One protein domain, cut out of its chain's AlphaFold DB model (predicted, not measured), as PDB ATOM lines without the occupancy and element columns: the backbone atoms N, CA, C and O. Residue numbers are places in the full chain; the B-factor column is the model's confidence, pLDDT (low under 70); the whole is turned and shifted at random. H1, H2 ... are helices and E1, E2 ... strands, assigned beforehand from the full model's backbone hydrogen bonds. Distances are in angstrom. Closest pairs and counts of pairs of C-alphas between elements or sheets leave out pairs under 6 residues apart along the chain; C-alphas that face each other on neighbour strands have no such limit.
ATOM      1  N   LEU A   2     -50.442   9.718  11.366       61.03
ATOM      2  CA  LEU A   2     -51.220  10.970  11.465       61.03
ATOM      3  C   LEU A   2     -51.699  11.251  12.906       61.03
ATOM      4  O   LEU A   2     -51.434  12.317  13.447       61.03
ATOM      5  N   PHE A   3     -52.248  10.226  13.567       77.38
ATOM      6  CA  PHE A   3     -52.734  10.317  14.946       77.38
ATOM      7  C   PHE A   3     -51.638  10.638  15.982       77.38
ATOM      8  O   PHE A   3     -51.835  11.497  16.832       77.38
ATOM      9  N   LYS A   4     -50.450  10.007  15.903       84.88
ATOM     10  CA  LYS A   4     -49.334  10.307  16.826       84.88
ATOM     11  C   LYS A   4     -48.787  11.726  16.621       84.88
ATOM     12  O   LYS A   4     -48.453  12.390  17.597       84.88
ATOM     13  N   LYS A   5     -48.728  12.199  15.367       85.94
ATOM     14  CA  LYS A   5     -48.332  13.578  15.037       85.94
ATOM     15  C   LYS A   5     -49.321  14.584  15.625       85.94
ATOM     16  O   LYS A   5     -48.909  15.537  16.271       85.94
ATOM     17  N   GLU A   6     -50.617  14.382  15.442       88.31
ATOM     18  CA  GLU A   6     -51.631  15.273  16.021       88.31
ATOM     19  C   GLU A   6     -51.589  15.258  17.552       88.31
ATOM     20  O   GLU A   6     -51.580  16.322  18.176       88.31
ATOM     21  N   LEU A   7     -51.455  14.068  18.145       90.31
ATOM     22  CA  LEU A   7     -51.380  13.898  19.591       90.31
ATOM     23  C   LEU A   7     -50.142  14.574  20.191       90.31
ATOM     24  O   LEU A   7     -50.284  15.305  21.167       90.31
ATOM     25  N   VAL A   8     -48.944  14.426  19.604       89.94
ATOM     26  CA  VAL A   8     -47.749  15.116  20.129       89.94
ATOM     27  C   VAL A   8     -47.913  16.635  20.056       89.94
ATOM     28  O   VAL A   8     -47.555  17.339  20.998       89.94
ATOM     29  N   LEU A   9     -48.503  17.156  18.973       89.44
ATOM     30  CA  LEU A   9     -48.720  18.594  18.803       89.44
ATOM     31  C   LEU A   9     -49.762  19.131  19.793       89.44
ATOM     32  O   LEU A   9     -49.672  20.292  20.193       89.44
ATOM     33  N   GLN A  10     -50.729  18.307  20.201       89.88
ATOM     34  CA  GLN A  10     -51.636  18.624  21.301       89.88
ATOM     35  C   GLN A  10     -50.899  18.617  22.645       89.88
ATOM     36  O   GLN A  10     -50.949  19.616  23.354       89.88
ATOM     37  N   MET A  11     -50.135  17.565  22.951       90.88
ATOM     38  CA  MET A  11     -49.382  17.456  24.209       90.88
ATOM     39  C   MET A  11     -48.356  18.583  24.389       90.88
ATOM     40  O   MET A  11     -48.103  19.022  25.507       90.88
ATOM     41  N   ILE A  12     -47.783  19.098  23.298       89.75
ATOM     42  CA  ILE A  12     -46.917  20.286  23.325       89.75
ATOM     43  C   ILE A  12     -47.661  21.512  23.870       89.75
ATOM     44  O   ILE A  12     -47.100  22.254  24.675       89.75
ATOM     45  N   LYS A  13     -48.933  21.712  23.496       87.19
ATOM     46  CA  LYS A  13     -49.762  22.784  24.079       87.19
ATOM     47  C   LYS A  13     -49.981  22.570  25.577       87.19
ATOM     48  O   LYS A  13     -50.003  23.542  26.329       87.19
ATOM     49  N   ASP A  14     -50.042  21.312  26.000       85.12
ATOM     50  CA  ASP A  14     -50.170  20.896  27.399       85.12
ATOM     51  C   ASP A  14     -48.820  20.872  28.151       85.12
ATOM     52  O   ASP A  14     -48.712  20.284  29.226       85.12
ATOM     53  N   LYS A  15     -47.796  21.559  27.618       85.06
ATOM     54  CA  LYS A  15     -46.450  21.721  28.199       85.06
ATOM     55  C   LYS A  15     -45.638  20.428  28.283       85.06
ATOM     56  O   LYS A  15     -44.992  20.151  29.294       85.06
ATOM     57  N   LEU A  16     -45.622  19.662  27.196       87.94
ATOM     58  CA  LEU A  16     -44.706  18.536  27.044       87.94
ATOM     59  C   LEU A  16     -43.245  18.959  27.294       87.94
ATOM     60  O   LEU A  16     -42.733  19.869  26.648       87.94
ATOM     61  N   GLU A  17     -42.559  18.273  28.209       88.19
ATOM     62  CA  GLU A  17     -41.182  18.617  28.597       88.19
ATOM     63  C   GLU A  17     -40.148  18.250  27.530       88.19
ATOM     64  O   GLU A  17     -39.139  18.935  27.364       88.19
ATOM     65  N   SER A  18     -40.371  17.150  26.812       90.31
ATOM     66  CA  SER A  18     -39.511  16.721  25.712       90.31
ATOM     67  C   SER A  18     -40.266  15.826  24.742       90.31
ATOM     68  O   SER A  18     -41.222  15.151  25.120       90.31
ATOM     69  N   CYS A  19     -39.812  15.778  23.497       92.38
ATOM     70  CA  CYS A  19     -40.225  14.748  22.556       92.38
ATOM     71  C   CYS A  19     -39.018  14.191  21.807       92.38
ATOM     72  O   CYS A  19     -37.975  14.840  21.705       92.38
ATOM     73  N   THR A  20     -39.165  12.979  21.290       92.75
ATOM     74  CA  THR A  20     -38.162  12.335  20.445       92.75
ATOM     75  C   THR A  20     -38.820  11.930  19.142       92.75
ATOM     76  O   THR A  20     -39.819  11.211  19.142       92.75
ATOM     77  N   LEU A  21     -38.253  12.395  18.037       93.62
ATOM     78  CA  LEU A  21     -38.650  12.028  16.688       93.62
ATOM     79  C   LEU A  21     -37.701  10.952  16.172       93.62
ATOM     80  O   LEU A  21     -36.486  11.080  16.321       93.62
ATOM     81  N   VAL A  22     -38.255   9.917  15.553       91.31
ATOM     82  CA  VAL A  22     -37.507   8.862  14.867       91.31
ATOM     83  C   VAL A  22     -37.845   8.934  13.393       91.31
ATOM     84  O   VAL A  22     -39.023   8.992  13.045       91.31
ATOM     85  N   GLY A  23     -36.845   8.888  12.520       91.81
ATOM     86  CA  GLY A  23     -37.109   8.960  11.089       91.81
ATOM     87  C   GLY A  23     -35.910   8.675  10.201       91.81
ATOM     88  O   GLY A  23     -34.786   8.486  10.674       91.81
ATOM     89  N   ARG A  24     -36.184   8.660   8.895       92.62
ATOM     90  CA  ARG A  24     -35.188   8.628   7.826       92.62
ATOM     91  C   ARG A  24     -34.678  10.048   7.580       92.62
ATOM     92  O   ARG A  24     -35.464  10.888   7.136       92.62
ATOM     93  N   PRO A  25     -33.410  10.344   7.895       94.25
ATOM     94  CA  PRO A  25     -32.853  11.686   7.782       94.25
ATOM     95  C   PRO A  25     -32.697  12.101   6.316       94.25
ATOM     96  O   PRO A  25     -32.534  11.254   5.438       94.25
ATOM     97  N   THR A  26     -32.717  13.405   6.042       94.44
ATOM     98  CA  THR A  26     -32.327  13.919   4.721       94.44
ATOM     99  C   THR A  26     -30.833  13.709   4.470       94.44
ATOM    100  O   THR A  26     -30.032  13.629   5.405       94.44
ATOM    101  N   ALA A  27     -30.442  13.664   3.193       90.62
ATOM    102  CA  ALA A  27     -29.030  13.611   2.810       90.62
ATOM    103  C   ALA A  27     -28.247  14.812   3.368       90.62
ATOM    104  O   ALA A  27     -27.099  14.670   3.773       90.62
ATOM    105  N   GLU A  28     -28.883  15.986   3.449       91.88
ATOM    106  CA  GLU A  28     -28.285  17.180   4.045       91.88
ATOM    107  C   GLU A  28     -28.002  16.994   5.541       91.88
ATOM    108  O   GLU A  28     -26.888  17.262   5.991       91.88
ATOM    109  N   LEU A  29     -28.963  16.464   6.310       92.12
ATOM    110  CA  LEU A  29     -28.741  16.179   7.726       92.12
ATOM    111  C   LEU A  29     -27.641  15.126   7.928       92.12
ATOM    112  O   LEU A  29     -26.813  15.260   8.832       92.12
ATOM    113  N   GLN A  30     -27.623  14.084   7.095       89.50
ATOM    114  CA  GLN A  30     -26.581  13.057   7.124       89.50
ATOM    115  C   GLN A  30     -25.195  13.645   6.838       89.50
ATOM    116  O   GLN A  30     -24.269  13.411   7.614       89.50
ATOM    117  N   ASN A  31     -25.056  14.434   5.771       88.06
ATOM    118  CA  ASN A  31     -23.795  15.079   5.407       88.06
ATOM    119  C   ASN A  31     -23.300  15.983   6.534       88.06
ATOM    120  O   ASN A  31     -22.165  15.831   6.982       88.06
ATOM    121  N   CYS A  32     -24.182  16.823   7.078       88.00
ATOM    122  CA  CYS A  32     -23.841  17.701   8.186       88.00
ATOM    123  C   CYS A  32     -23.329  16.917   9.408       88.00
ATOM    124  O   CYS A  32     -22.361  17.307  10.063       88.00
ATOM    125  N   TRP A  33     -23.938  15.762   9.692       84.81
ATOM    126  CA  TRP A  33     -23.560  14.922  10.825       84.81
ATOM    127  C   TRP A  33     -22.245  14.157  10.632       84.81
ATOM    128  O   TRP A  33     -21.439  14.102  11.562       84.81
ATOM    129  N   PHE A  34     -22.028  13.544   9.465       84.44
ATOM    130  CA  PHE A  34     -20.887  12.649   9.220       84.44
ATOM    131  C   PHE A  34     -19.658  13.355   8.636       84.44
ATOM    132  O   PHE A  34     -18.547  12.846   8.791       84.44
ATOM    133  N   LEU A  35     -19.829  14.521   8.009       82.31
ATOM    134  CA  LEU A  35     -18.737  15.317   7.434       82.31
ATOM    135  C   LEU A  35     -18.266  16.450   8.365       82.31
ATOM    136  O   LEU A  35     -17.427  17.253   7.968       82.31
ATOM    137  N   ASN A  36     -18.755  16.487   9.615       70.06
ATOM    138  CA  ASN A  36     -18.455  17.521  10.616       70.06
ATOM    139  C   ASN A  36     -18.747  18.954  10.133       70.06
ATOM    140  O   ASN A  36     -18.038  19.891  10.504       70.06
ATOM    141  N   GLU A  37     -19.791  19.138   9.323       78.50
ATOM    142  CA  GLU A  37     -20.259  20.484   8.992       78.50
ATOM    143  C   GLU A  37     -20.960  21.112  10.207       78.50
ATOM    144  O   GLU A  37     -21.310  20.445  11.189       78.50
ATOM    145  N   ASN A  38     -21.153  22.428  10.168       81.44
ATOM    146  CA  ASN A  38     -21.717  23.149  11.296       81.44
ATOM    147  C   ASN A  38     -23.222  22.858  11.446       81.44
ATOM    148  O   ASN A  38     -24.063  23.374  10.713       81.44
ATOM    149  N   LYS A  39     -23.559  22.051  12.455       83.75
ATOM    150  CA  LYS A  39     -24.941  21.675  12.798       83.75
ATOM    151  C   LYS A  39     -25.816  22.883  13.115       83.75
ATOM    152  O   LYS A  39     -27.010  22.845  12.836       83.75
ATOM    153  N   LEU A  40     -25.239  23.939  13.690       85.94
ATOM    154  CA  LEU A  40     -25.984  25.155  14.009       85.94
ATOM    155  C   LEU A  40     -26.433  25.871  12.743       85.94
ATOM    156  O   LEU A  40     -27.573  26.318  12.692       85.94
ATOM    157  N   ASP A  41     -25.588  25.900  11.713       89.44
ATOM    158  CA  ASP A  41     -25.923  26.543  10.441       89.44
ATOM    159  C   ASP A  41     -27.087  25.812   9.762       89.44
ATOM    160  O   ASP A  41     -28.003  26.449   9.243       89.44
ATOM    161  N   LEU A  42     -27.117  24.474   9.839       92.38
ATOM    162  CA  LEU A  42     -28.238  23.680   9.330       92.38
ATOM    163  C   LEU A  42     -29.547  23.976  10.079       92.38
ATOM    164  O   LEU A  42     -30.594  24.119   9.453       92.38
ATOM    165  N   LEU A  43     -29.506  24.067  11.411       92.69
ATOM    166  CA  LEU A  43     -30.695  24.391  12.207       92.69
ATOM    167  C   LEU A  43     -31.181  25.821  11.932       92.69
ATOM    168  O   LEU A  43     -32.379  26.034  11.748       92.69
ATOM    169  N   GLN A  44     -30.259  26.781  11.832       91.75
ATOM    170  CA  GLN A  44     -30.565  28.175  11.507       91.75
ATOM    171  C   GLN A  44     -31.160  28.326  10.106       91.75
ATOM    172  O   GLN A  44     -32.123  29.068   9.945       91.75
ATOM    173  N   LYS A  45     -30.656  27.586   9.110       94.12
ATOM    174  CA  LYS A  45     -31.190  27.580   7.737       94.12
ATOM    175  C   LYS A  45     -32.695  27.286   7.686       94.12
ATOM    176  O   LYS A  45     -33.379  27.796   6.803       94.12
ATOM    177  N   TYR A  46     -33.196  26.463   8.604       94.88
ATOM    178  CA  TYR A  46     -34.603  26.068   8.677       94.88
ATOM    179  C   TYR A  46     -35.377  26.763   9.806       94.88
ATOM    180  O   TYR A  46     -36.469  26.314  10.160       94.88
ATOM    181  N   ASP A  47     -34.824  27.836  10.381       93.19
ATOM    182  CA  ASP A  47     -35.411  28.583  11.498       93.19
ATOM    183  C   ASP A  47     -35.792  27.675  12.685       93.19
ATOM    184  O   ASP A  47     -36.865  27.815  13.289       93.19
ATOM    185  N   ILE A  48     -34.935  26.694  12.988       93.56
ATOM    186  CA  ILE A  48     -35.082  25.786  14.127       93.56
ATOM    187  C   ILE A  48     -34.317  26.380  15.307       93.56
ATOM    188  O   ILE A  48     -33.090  26.468  15.293       93.56
ATOM    189  N   GLU A  49     -35.052  26.766  16.352       88.19
ATOM    190  CA  GLU A  49     -34.468  27.327  17.569       88.19
ATOM    191  C   GLU A  49     -33.493  26.346  18.231       88.19
ATOM    192  O   GLU A  49     -33.783  25.156  18.396       88.19
ATOM    193  N   TYR A  50     -32.344  26.870  18.652       87.31
ATOM    194  CA  TYR A  50     -31.298  26.121  19.329       87.31
ATOM    195  C   TYR A  50     -30.814  26.894  20.557       87.31
ATOM    196  O   TYR A  50     -30.424  28.055  20.458       87.31
ATOM    197  N   GLU A  51     -30.806  26.231  21.709       88.44
ATOM    198  CA  GLU A  51     -30.316  26.770  22.977       88.44
ATOM    199  C   GLU A  51     -29.323  25.776  23.586       88.44
ATOM    200  O   GLU A  51     -29.608  24.578  23.668       88.44
ATOM    201  N   LEU A  52     -28.159  26.262  24.024       85.81
ATOM    202  CA  LEU A  52     -27.258  25.487  24.879       85.81
ATOM    203  C   LEU A  52     -27.809  25.515  26.303       85.81
ATOM    204  O   LEU A  52     -27.875  26.577  26.915       85.81
ATOM    205  N   LEU A  53     -28.205  24.354  26.823       82.62
ATOM    206  CA  LEU A  53     -28.797  24.236  28.156       82.62
ATOM    207  C   LEU A  53     -27.721  24.061  29.229       82.62
ATOM    208  O   LEU A  53     -27.807  24.631  30.314       82.62
ATOM    209  N   ASN A  54     -26.702  23.257  28.930       79.06
ATOM    210  CA  ASN A  54     -25.532  23.023  29.773       79.06
ATOM    211  C   ASN A  54     -24.347  22.565  28.891       79.06
ATOM    212  O   ASN A  54     -24.454  22.544  27.666       79.06
ATOM    213  N   THR A  55     -23.196  22.228  29.488       67.12
ATOM    214  CA  THR A  55     -21.951  21.934  28.745       67.12
ATOM    215  C   THR A  55     -22.073  20.811  27.714       67.12
ATOM    216  O   THR A  55     -21.301  20.807  26.760       67.12
ATOM    217  N   ASN A  56     -23.026  19.888  27.881       65.00
ATOM    218  CA  ASN A  56     -23.175  18.707  27.028       65.00
ATOM    219  C   ASN A  56     -24.595  18.520  26.461       65.00
ATOM    220  O   ASN A  56     -24.842  17.511  25.803       65.00
ATOM    221  N   GLU A  57     -25.531  19.438  26.716       76.00
ATOM    222  CA  GLU A  57     -26.937  19.293  26.327       76.00
ATOM    223  C   GLU A  57     -27.458  20.565  25.661       76.00
ATOM    224  O   GLU A  57     -27.344  21.677  26.185       76.00
ATOM    225  N   SER A  58     -28.078  20.377  24.503       87.38
ATOM    226  CA  SER A  58     -28.786  21.410  23.755       87.38
ATOM    227  C   SER A  58     -30.291  21.168  23.759       87.38
ATOM    228  O   SER A  58     -30.757  20.065  24.048       87.38
ATOM    229  N   SER A  59     -31.074  22.181  23.386       90.38
ATOM    230  CA  SER A  59     -32.522  22.036  23.192       90.38
ATOM    231  C   SER A  59     -32.871  21.041  22.081       90.38
ATOM    232  O   SER A  59     -33.905  20.384  22.160       90.38
ATOM    233  N   VAL A  60     -31.997  20.869  21.085       92.25
ATOM    234  CA  VAL A  60     -32.128  19.878  20.007       92.25
ATOM    235  C   VAL A  60     -30.891  18.989  19.985       92.25
ATOM    236  O   VAL A  60     -29.786  19.474  19.746       92.25
ATOM    237  N   ASN A  61     -31.068  17.689  20.216       90.06
ATOM    238  CA  ASN A  61     -29.999  16.692  20.175       90.06
ATOM    239  C   ASN A  61     -30.293  15.691  19.063       90.06
ATOM    240  O   ASN A  61     -31.338  15.043  19.064       90.06
ATOM    241  N   ILE A  62     -29.358  15.551  18.133       90.31
ATOM    242  CA  ILE A  62     -29.467  14.625  17.005       90.31
ATOM    243  C   ILE A  62     -28.540  13.452  17.284       90.31
ATOM    244  O   ILE A  62     -27.444  13.645  17.806       90.31
ATOM    245  N   TRP A  63     -28.964  12.234  16.973       89.00
ATOM    246  CA  TRP A  63     -28.117  11.059  17.124       89.00
ATOM    247  C   TRP A  63     -28.395  10.032  16.033       89.00
ATOM    248  O   TRP A  63     -29.543   9.767  15.677       89.00
ATOM    249  N   PHE A  64     -27.322   9.431  15.528       88.12
ATOM    250  CA  PHE A  64     -27.360   8.356  14.547       88.12
ATOM    251  C   PHE A  64     -26.795   7.082  15.187       88.12
ATOM    252  O   PHE A  64     -25.721   7.146  15.801       88.12
ATOM    253  N   PRO A  65     -27.459   5.921  15.043       80.50
ATOM    254  CA  PRO A  65     -26.888   4.657  15.467       80.50
ATOM    255  C   PRO A  65     -25.628   4.363  14.657       80.50
ATOM    256  O   PRO A  65     -25.556   4.611  13.454       80.50
ATOM    257  N   LYS A  66     -24.606   3.838  15.337       70.62
ATOM    258  CA  LYS A  66     -23.386   3.386  14.671       70.62
ATOM    259  C   LYS A  66     -23.724   2.147  13.842       70.62
ATOM    260  O   LYS A  66     -24.018   1.100  14.408       70.62
ATOM    261  N   SER A  67     -23.675   2.278  12.522       60.38
ATOM    262  CA  SER A  67     -23.618   1.143  11.600       60.38
ATOM    263  C   SER A  67     -22.156   0.732  11.420       60.38
ATOM    264  O   SER A  67     -21.290   1.590  11.258       60.38
ATOM    265  N   GLU A  68     -21.868  -0.571  11.443       51.06
ATOM    266  CA  GLU A  68     -20.523  -1.116  11.187       51.06
ATOM    267  C   GLU A  68     -20.055  -0.904   9.736       51.06
ATOM    268  O   GLU A  68     -18.881  -1.097   9.424       51.06
ATOM    269  N   LYS A  69     -20.946  -0.466   8.836       50.09
ATOM    270  CA  LYS A  69     -20.592  -0.080   7.468       50.09
ATOM    271  C   LYS A  69     -20.462   1.433   7.379       50.09
ATOM    272  O   LYS A  69     -21.393   2.172   7.687       50.09
ATOM    273  N   ALA A  70     -19.278   1.866   6.958       48.03
ATOM    274  CA  ALA A  70     -18.896   3.261   6.830       48.03
ATOM    275  C   ALA A  70     -19.960   4.082   6.079       48.03
ATOM    276  O   ALA A  70     -20.260   3.804   4.921       48.03
ATOM    277  N   GLY A  71     -20.487   5.115   6.739       53.31
ATOM    278  CA  GLY A  71     -20.977   6.307   6.051       53.31
ATOM    279  C   GLY A  71     -22.345   6.820   6.471       53.31
ATOM    280  O   GLY A  71     -22.457   8.009   6.724       53.31
ATOM    281  N   LEU A  72     -23.386   5.991   6.536       56.59
ATOM    282  CA  LEU A  72     -24.757   6.499   6.663       56.59
ATOM    283  C   LEU A  72     -25.607   5.530   7.485       56.59
ATOM    284  O   LEU A  72     -25.798   4.380   7.098       56.59
ATOM    285  N   SER A  73     -26.137   5.993   8.619       72.06
ATOM    286  CA  SER A  73     -27.281   5.309   9.220       72.06
ATOM    287  C   SER A  73     -28.551   5.751   8.498       72.06
ATOM    288  O   SER A  73     -28.806   6.950   8.352       72.06
ATOM    289  N   GLU A  74     -29.347   4.771   8.067       84.69
ATOM    290  CA  GLU A  74     -30.643   4.980   7.408       84.69
ATOM    291  C   GLU A  74     -31.680   5.626   8.333       84.69
ATOM    292  O   GLU A  74     -32.673   6.168   7.857       84.69
ATOM    293  N   LEU A  75     -31.447   5.581   9.646       88.81
ATOM    294  CA  LEU A  75     -32.328   6.128  10.670       88.81
ATOM    295  C   LEU A  75     -31.560   7.064  11.599       88.81
ATOM    296  O   LEU A  75     -30.377   6.855  11.871       88.81
ATOM    297  N   CYS A  76     -32.237   8.067  12.141       90.38
ATOM    298  CA  CYS A  76     -31.719   8.861  13.246       90.38
ATOM    299  C   CYS A  76     -32.829   9.201  14.241       90.38
ATOM    300  O   CYS A  76     -34.020   8.993  13.976       90.38
ATOM    301  N   ILE A  77     -32.413   9.713  15.398       91.31
ATOM    302  CA  ILE A  77     -33.308  10.334  16.368       91.31
ATOM    303  C   ILE A  77     -32.989  11.807  16.516       91.31
ATOM    304  O   ILE A  77     -31.824  12.208  16.518       91.31
ATOM    305  N   ILE A  78     -34.041  12.595  16.697       93.31
ATOM    306  CA  ILE A  78     -33.946  13.999  17.074       93.31
ATOM    307  C   ILE A  78     -34.754  14.184  18.355       93.31
ATOM    308  O   ILE A  78     -35.983  14.099  18.354       93.31
ATOM    309  N   ARG A  79     -34.047  14.402  19.463       92.38
ATOM    310  CA  ARG A  79     -34.616  14.744  20.768       92.38
ATOM    311  C   ARG A  79     -34.749  16.257  20.865       92.38
ATOM    312  O   ARG A  79     -33.780  16.975  20.630       92.38
ATOM    313  N   ILE A  80     -35.921  16.714  21.278       92.94
ATOM    314  CA  ILE A  80     -36.255  18.125  21.439       92.94
ATOM    315  C   ILE A  80     -36.695  18.341  22.886       92.94
ATOM    316  O   ILE A  80     -37.639  17.703  23.354       92.94
ATOM    317  N   ILE A  81     -35.997  19.215  23.601       90.88
ATOM    318  CA  ILE A  81     -36.283  19.613  24.982       90.88
ATOM    319  C   ILE A  81     -37.080  20.912  24.946       90.88
ATOM    320  O   ILE A  81     -36.717  21.832  24.219       90.88
ATOM    321  N   ARG A  82     -38.146  20.985  25.749       89.38
ATOM    322  CA  ARG A  82     -39.138  22.071  25.738       89.38
ATOM    323  C   ARG A  82     -39.657  22.349  24.312       89.38
ATOM    324  O   ARG A  82     -39.571  23.483  23.847       89.38
ATOM    325  N   PRO A  83     -40.159  21.317  23.602       91.81
ATOM    326  CA  PRO A  83     -40.595  21.453  22.219       91.81
ATOM    327  C   PRO A  83     -41.701  22.497  22.084       91.81
ATOM    328  O   PRO A  83     -42.660  22.500  22.854       91.81
ATOM    329  N   ASN A  84     -41.610  23.321  21.043       91.88
ATOM    330  CA  ASN A  84     -42.734  24.120  20.569       91.88
ATOM    331  C   ASN A  84     -43.279  23.543  19.252       91.88
ATOM    332  O   ASN A  84     -42.591  22.822  18.527       91.88
ATOM    333  N   LYS A  85     -44.548  23.836  18.948       92.12
ATOM    334  CA  LYS A  85     -45.256  23.226  17.813       92.12
ATOM    335  C   LYS A  85     -44.528  23.469  16.485       92.12
ATOM    336  O   LYS A  85     -44.374  22.542  15.695       92.12
ATOM    337  N   GLU A  86     -44.096  24.704  16.257       92.31
ATOM    338  CA  GLU A  86     -43.483  25.137  15.003       92.31
ATOM    339  C   GLU A  86     -42.123  24.468  14.782       92.31
ATOM    340  O   GLU A  86     -41.867  23.923  13.711       92.31
ATOM    341  N   GLN A  87     -41.293  24.414  15.822       93.38
ATOM    342  CA  GLN A  87     -39.987  23.764  15.801       93.38
ATOM    343  C   GLN A  87     -40.099  22.275  15.449       93.38
ATOM    344  O   GLN A  87     -39.371  21.784  14.586       93.38
ATOM    345  N   VAL A  88     -41.038  21.549  16.069       93.88
ATOM    346  CA  VAL A  88     -41.251  20.122  15.774       93.88
ATOM    347  C   VAL A  88     -41.726  19.932  14.329       93.88
ATOM    348  O   VAL A  88     -41.266  19.012  13.655       93.88
ATOM    349  N   GLN A  89     -42.607  20.804  13.824       93.75
ATOM    350  CA  GLN A  89     -43.048  20.768  12.423       93.75
ATOM    351  C   GLN A  89     -41.885  21.001  11.454       93.75
ATOM    352  O   GLN A  89     -41.670  20.168  10.577       93.75
ATOM    353  N   LYS A  90     -41.078  22.044  11.675       95.56
ATOM    354  CA  LYS A  90     -39.886  22.346  10.868       95.56
ATOM    355  C   LYS A  90     -38.901  21.180  10.833       95.56
ATOM    356  O   LYS A  90     -38.391  20.855   9.765       95.56
ATOM    357  N   ILE A  91     -38.663  20.518  11.966       95.56
ATOM    358  CA  ILE A  91     -37.788  19.339  12.021       95.56
ATOM    359  C   ILE A  91     -38.378  18.183  11.204       95.56
ATOM    360  O   ILE A  91     -37.672  17.598  10.386       95.56
ATOM    361  N   MET A  92     -39.664  17.868  11.387       94.75
ATOM    362  CA  MET A  92     -40.326  16.799  10.628       94.75
ATOM    363  C   MET A  92     -40.328  17.053   9.115       94.75
ATOM    364  O   MET A  92     -40.236  16.097   8.353       94.75
ATOM    365  N   GLU A  93     -40.459  18.310   8.691       94.81
ATOM    366  CA  GLU A  93     -40.611  18.695   7.282       94.81
ATOM    367  C   GLU A  93     -39.273  18.886   6.554       94.81
ATOM    368  O   GLU A  93     -39.202  18.622   5.358       94.81
ATOM    369  N   ASN A  94     -38.218  19.316   7.255       96.31
ATOM    370  CA  ASN A  94     -36.945  19.687   6.620       96.31
ATOM    371  C   ASN A  94     -35.785  18.736   6.940       96.31
ATOM    372  O   ASN A  94     -34.857  18.601   6.143       96.31
ATOM    373  N   LEU A  95     -35.800  18.083   8.106       96.25
ATOM    374  CA  LEU A  95     -34.683  17.243   8.557       96.25
ATOM    375  C   LEU A  95     -34.925  15.745   8.337       96.25
ATOM    376  O   LEU A  95     -33.971  14.961   8.329       96.25
ATOM    377  N   PHE A  96     -36.176  15.348   8.095       95.81
ATOM    378  CA  PHE A  96     -36.553  13.981   7.753       95.81
ATOM    379  C   PHE A  96     -37.141  13.895   6.345       95.81
ATOM    380  O   PHE A  96     -37.987  14.694   5.962       95.81
ATOM    381  N   ILE A  97     -36.742  12.864   5.598       94.75
ATOM    382  CA  ILE A  97     -37.479  12.398   4.411       94.75
ATOM    383  C   ILE A  97     -38.815  11.804   4.865       94.75
ATOM    384  O   ILE A  97     -39.856  12.012   4.251       94.75
ATOM    385  N   GLU A  98     -38.765  11.048   5.961       92.38
ATOM    386  CA  GLU A  98     -39.910  10.377   6.552       92.38
ATOM    387  C   GLU A  98     -39.725  10.327   8.069       92.38
ATOM    388  O   GLU A  98     -38.754   9.759   8.569       92.38
ATOM    389  N   THR A  99     -40.661  10.911   8.817       92.25
ATOM    390  CA  THR A  99     -40.795  10.614  10.251       92.25
ATOM    391  C   THR A  99     -41.448   9.243  10.360       92.25
ATOM    392  O   THR A  99     -42.441   9.038   9.681       92.25
ATOM    393  N   LEU A 100     -40.910   8.328  11.167       89.50
ATOM    394  CA  LEU A 100     -41.408   6.959  11.361       89.50
ATOM    395  C   LEU A 100     -42.150   6.779  12.688       89.50
ATOM    396  O   LEU A 100     -43.137   6.047  12.752       89.50
ATOM    397  N   ASP A 101     -41.680   7.432  13.751       89.81
ATOM    398  CA  ASP A 101     -42.344   7.391  15.050       89.81
ATOM    399  C   ASP A 101     -42.045   8.642  15.884       89.81
ATOM    400  O   ASP A 101     -41.096   9.388  15.619       89.81
ATOM    401  N   ILE A 102     -42.885   8.880  16.889       91.50
ATOM    402  CA  ILE A 102     -42.806  10.026  17.790       91.50
ATOM    403  C   ILE A 102     -43.080   9.562  19.215       91.50
ATOM    404  O   ILE A 102     -44.081   8.892  19.477       91.50
ATOM    405  N   TYR A 103     -42.226  10.002  20.132       90.44
ATOM    406  CA  TYR A 103     -42.296   9.677  21.548       90.44
ATOM    407  C   TYR A 103     -42.429  10.945  22.387       90.44
ATOM    408  O   TYR A 103     -41.749  11.941  22.144       90.44
ATOM    409  N   GLN A 104     -43.280  10.888  23.412       89.62
ATOM    410  CA  GLN A 104     -43.516  11.974  24.379       89.62
ATOM    411  C   GLN A 104     -42.394  12.147  25.414       89.62
ATOM    412  O   GLN A 104     -42.582  12.776  26.453       89.62
ATOM    413  N   SER A 105     -41.260  11.493  25.203       85.88
ATOM    414  CA  SER A 105     -40.150  11.529  26.133       85.88
ATOM    415  C   SER A 105     -38.835  11.268  25.424       85.88
ATOM    416  O   SER A 105     -38.772  11.004  24.220       85.88
ATOM    417  N   SER A 106     -37.760  11.390  26.191       76.50
ATOM    418  CA  SER A 106     -36.409  11.140  25.718       76.50
ATOM    419  C   SER A 106     -36.148   9.635  25.672       76.50
ATOM    420  O   SER A 106     -36.372   8.939  26.661       76.50
ATOM    421  N   ILE A 107     -35.661   9.134  24.538       79.94
ATOM    422  CA  ILE A 107     -35.248   7.733  24.404       79.94
ATOM    423  C   ILE A 107     -33.729   7.663  24.504       79.94
ATOM    424  O   ILE A 107     -33.024   8.352  23.771       79.94
ATOM    425  N   ASN A 108     -33.214   6.816  25.394       78.12
ATOM    426  CA  ASN A 108     -31.781   6.544  25.439       78.12
ATOM    427  C   ASN A 108     -31.344   5.676  24.238       78.12
ATOM    428  O   ASN A 108     -32.130   4.910  23.679       78.12
ATOM    429  N   ASN A 109     -30.061   5.729  23.882       78.31
ATOM    430  CA  ASN A 109     -29.539   5.025  22.705       78.31
ATOM    431  C   ASN A 109     -29.819   3.511  22.721       78.31
ATOM    432  O   ASN A 109     -30.119   2.939  21.678       78.31
ATOM    433  N   LYS A 110     -29.756   2.851  23.887       81.69
ATOM    434  CA  LYS A 110     -30.002   1.404  24.000       81.69
ATOM    435  C   LYS A 110     -31.456   1.065  23.674       81.69
ATOM    436  O   LYS A 110     -31.702   0.155  22.888       81.69
ATOM    437  N   THR A 111     -32.405   1.795  24.252       81.62
ATOM    438  CA  THR A 111     -33.837   1.609  23.990       81.62
ATOM    439  C   THR A 111     -34.164   1.930  22.538       81.62
ATOM    440  O   THR A 111     -34.906   1.184  21.909       81.62
ATOM    441  N   PHE A 112     -33.555   2.967  21.960       80.19
ATOM    442  CA  PHE A 112     -33.740   3.268  20.546       80.19
ATOM    443  C   PHE A 112     -33.270   2.122  19.641       80.19
ATOM    444  O   PHE A 112     -34.017   1.700  18.767       80.19
ATOM    445  N   LEU A 113     -32.079   1.564  19.881       82.62
ATOM    446  CA  LEU A 113     -31.572   0.427  19.105       82.62
ATOM    447  C   LEU A 113     -32.508  -0.794  19.159       82.62
ATOM    448  O   LEU A 113     -32.619  -1.507  18.162       82.62
ATOM    449  N   LYS A 114     -33.204  -1.011  20.285       83.69
ATOM    450  CA  LYS A 114     -34.269  -2.022  20.400       83.69
ATOM    451  C   LYS A 114     -35.504  -1.646  19.576       83.69
ATOM    452  O   LYS A 114     -35.993  -2.476  18.819       83.69
ATOM    453  N   VAL A 115     -35.976  -0.396  19.678       79.88
ATOM    454  CA  VAL A 115     -37.127   0.132  18.912       79.88
ATOM    455  C   VAL A 115     -36.945  -0.076  17.409       79.88
ATOM    456  O   VAL A 115     -37.891  -0.477  16.735       79.88
ATOM    457  N   ILE A 116     -35.743   0.176  16.883       77.50
ATOM    458  CA  ILE A 116     -35.451   0.041  15.447       77.50
ATOM    459  C   ILE A 116     -34.927  -1.345  15.044       77.50
ATOM    460  O   ILE A 116     -34.514  -1.527  13.903       77.50
TER     461      ILE A 116
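Overview. This is residues 2 to 116 of the 187 residues of an uncharacterized protein of Romboutsia maritimum (UniProt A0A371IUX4). A strongly twisted sheet of four strands, E3, E4, E1 and E5, has helices H4 and H1 packed over one face, H4 running along it and H1 crossing at the E5 edge. A helical hairpin, H2 and H3, sits by the end of the sheet where E1 ends, while the loop of residues 64 to 75 reaches far from the body. The printed part has 115 residues with five named helices and five named strands, in the order H1 E1 H2 H3 E2 E3 E4 H4 E5 H5. The sheet is antiparallel throughout, and the class is mixed, helices and strands. The whole is compact, with a radius of gyration of the C-alphas of 13.5 A and spans of 41 by 30 by 27 A.

Along the chain. In the sheet, E3 is residues 60 to 63, E4 residues 76 to 81, 16.6 A long, E1 residues 18 to 25, 19.8 A, and E5 residues 96 to 103, 15.6 A. E1 bends by 51 degrees at residue 22 and E5 by 64 degrees at residue 100. H4 is residues 85 to 94, 14.4 A, and H1 residues 2 to 13, 17.3 A, from C-alpha 2 at (-51.220, 10.970, 11.465). H2 is residues 27 to 34, H3 residues 39 to 45, E2 residues 52 to 54, and H5 residues 109 to 115, ending with C-alpha 115 at (-37.127, 0.132, 18.912).

Arrangement. Within hydrogen-bond range are N 61 and O 79 between E3 and E4, a hairpin, at 2.8 A; N 21 and O 78 between E1 and E4 at 2.9 A; and N 22 and O 101 between E1 and E5 at 2.9 A. H4, at a height of 9.0 A over the sheet, is over E4 and along the strands, at 19 degrees to E4 on the local plane. E4, H4 and E5 form a split strand-helix-strand unit, two strands running the same way with E1 between them, with a right-handed crossover. H1, on the same face as H4, only just runs across the strands, at 63 degrees to E5 on the local plane. H1 and H4 only just touch, with 3 pairs of C-alphas within 8 A, the closest those of Leu 9 and Lys 85 at 5.9 A. H2 and H3 touch, the closest C-alphas being those of Cys 32 and Lys 39, 6.2 A apart, at a shallow tilt of 27 degrees, opposite ways. H5 only grazes the sheet. E2 pairs with no named strand, but its residues 52 to 54 pair with residues 57 to 58, antiparallel. Every O i to N i+4 pair is within hydrogen-bond range in H2, H3, H4 and H5, and 7 of 8 in H1.

Size, cuts and confidence. The two C-alphas farthest apart, those of Asp 14 and Ala 70, are 41.4 A apart. The printed part has no cut. The link E3 to E4 is long, with 12 residues. The mean pLDDT of the printed part is 85.7; residue 2, residues 55 to 56 and residues 67 to 72 are under 70.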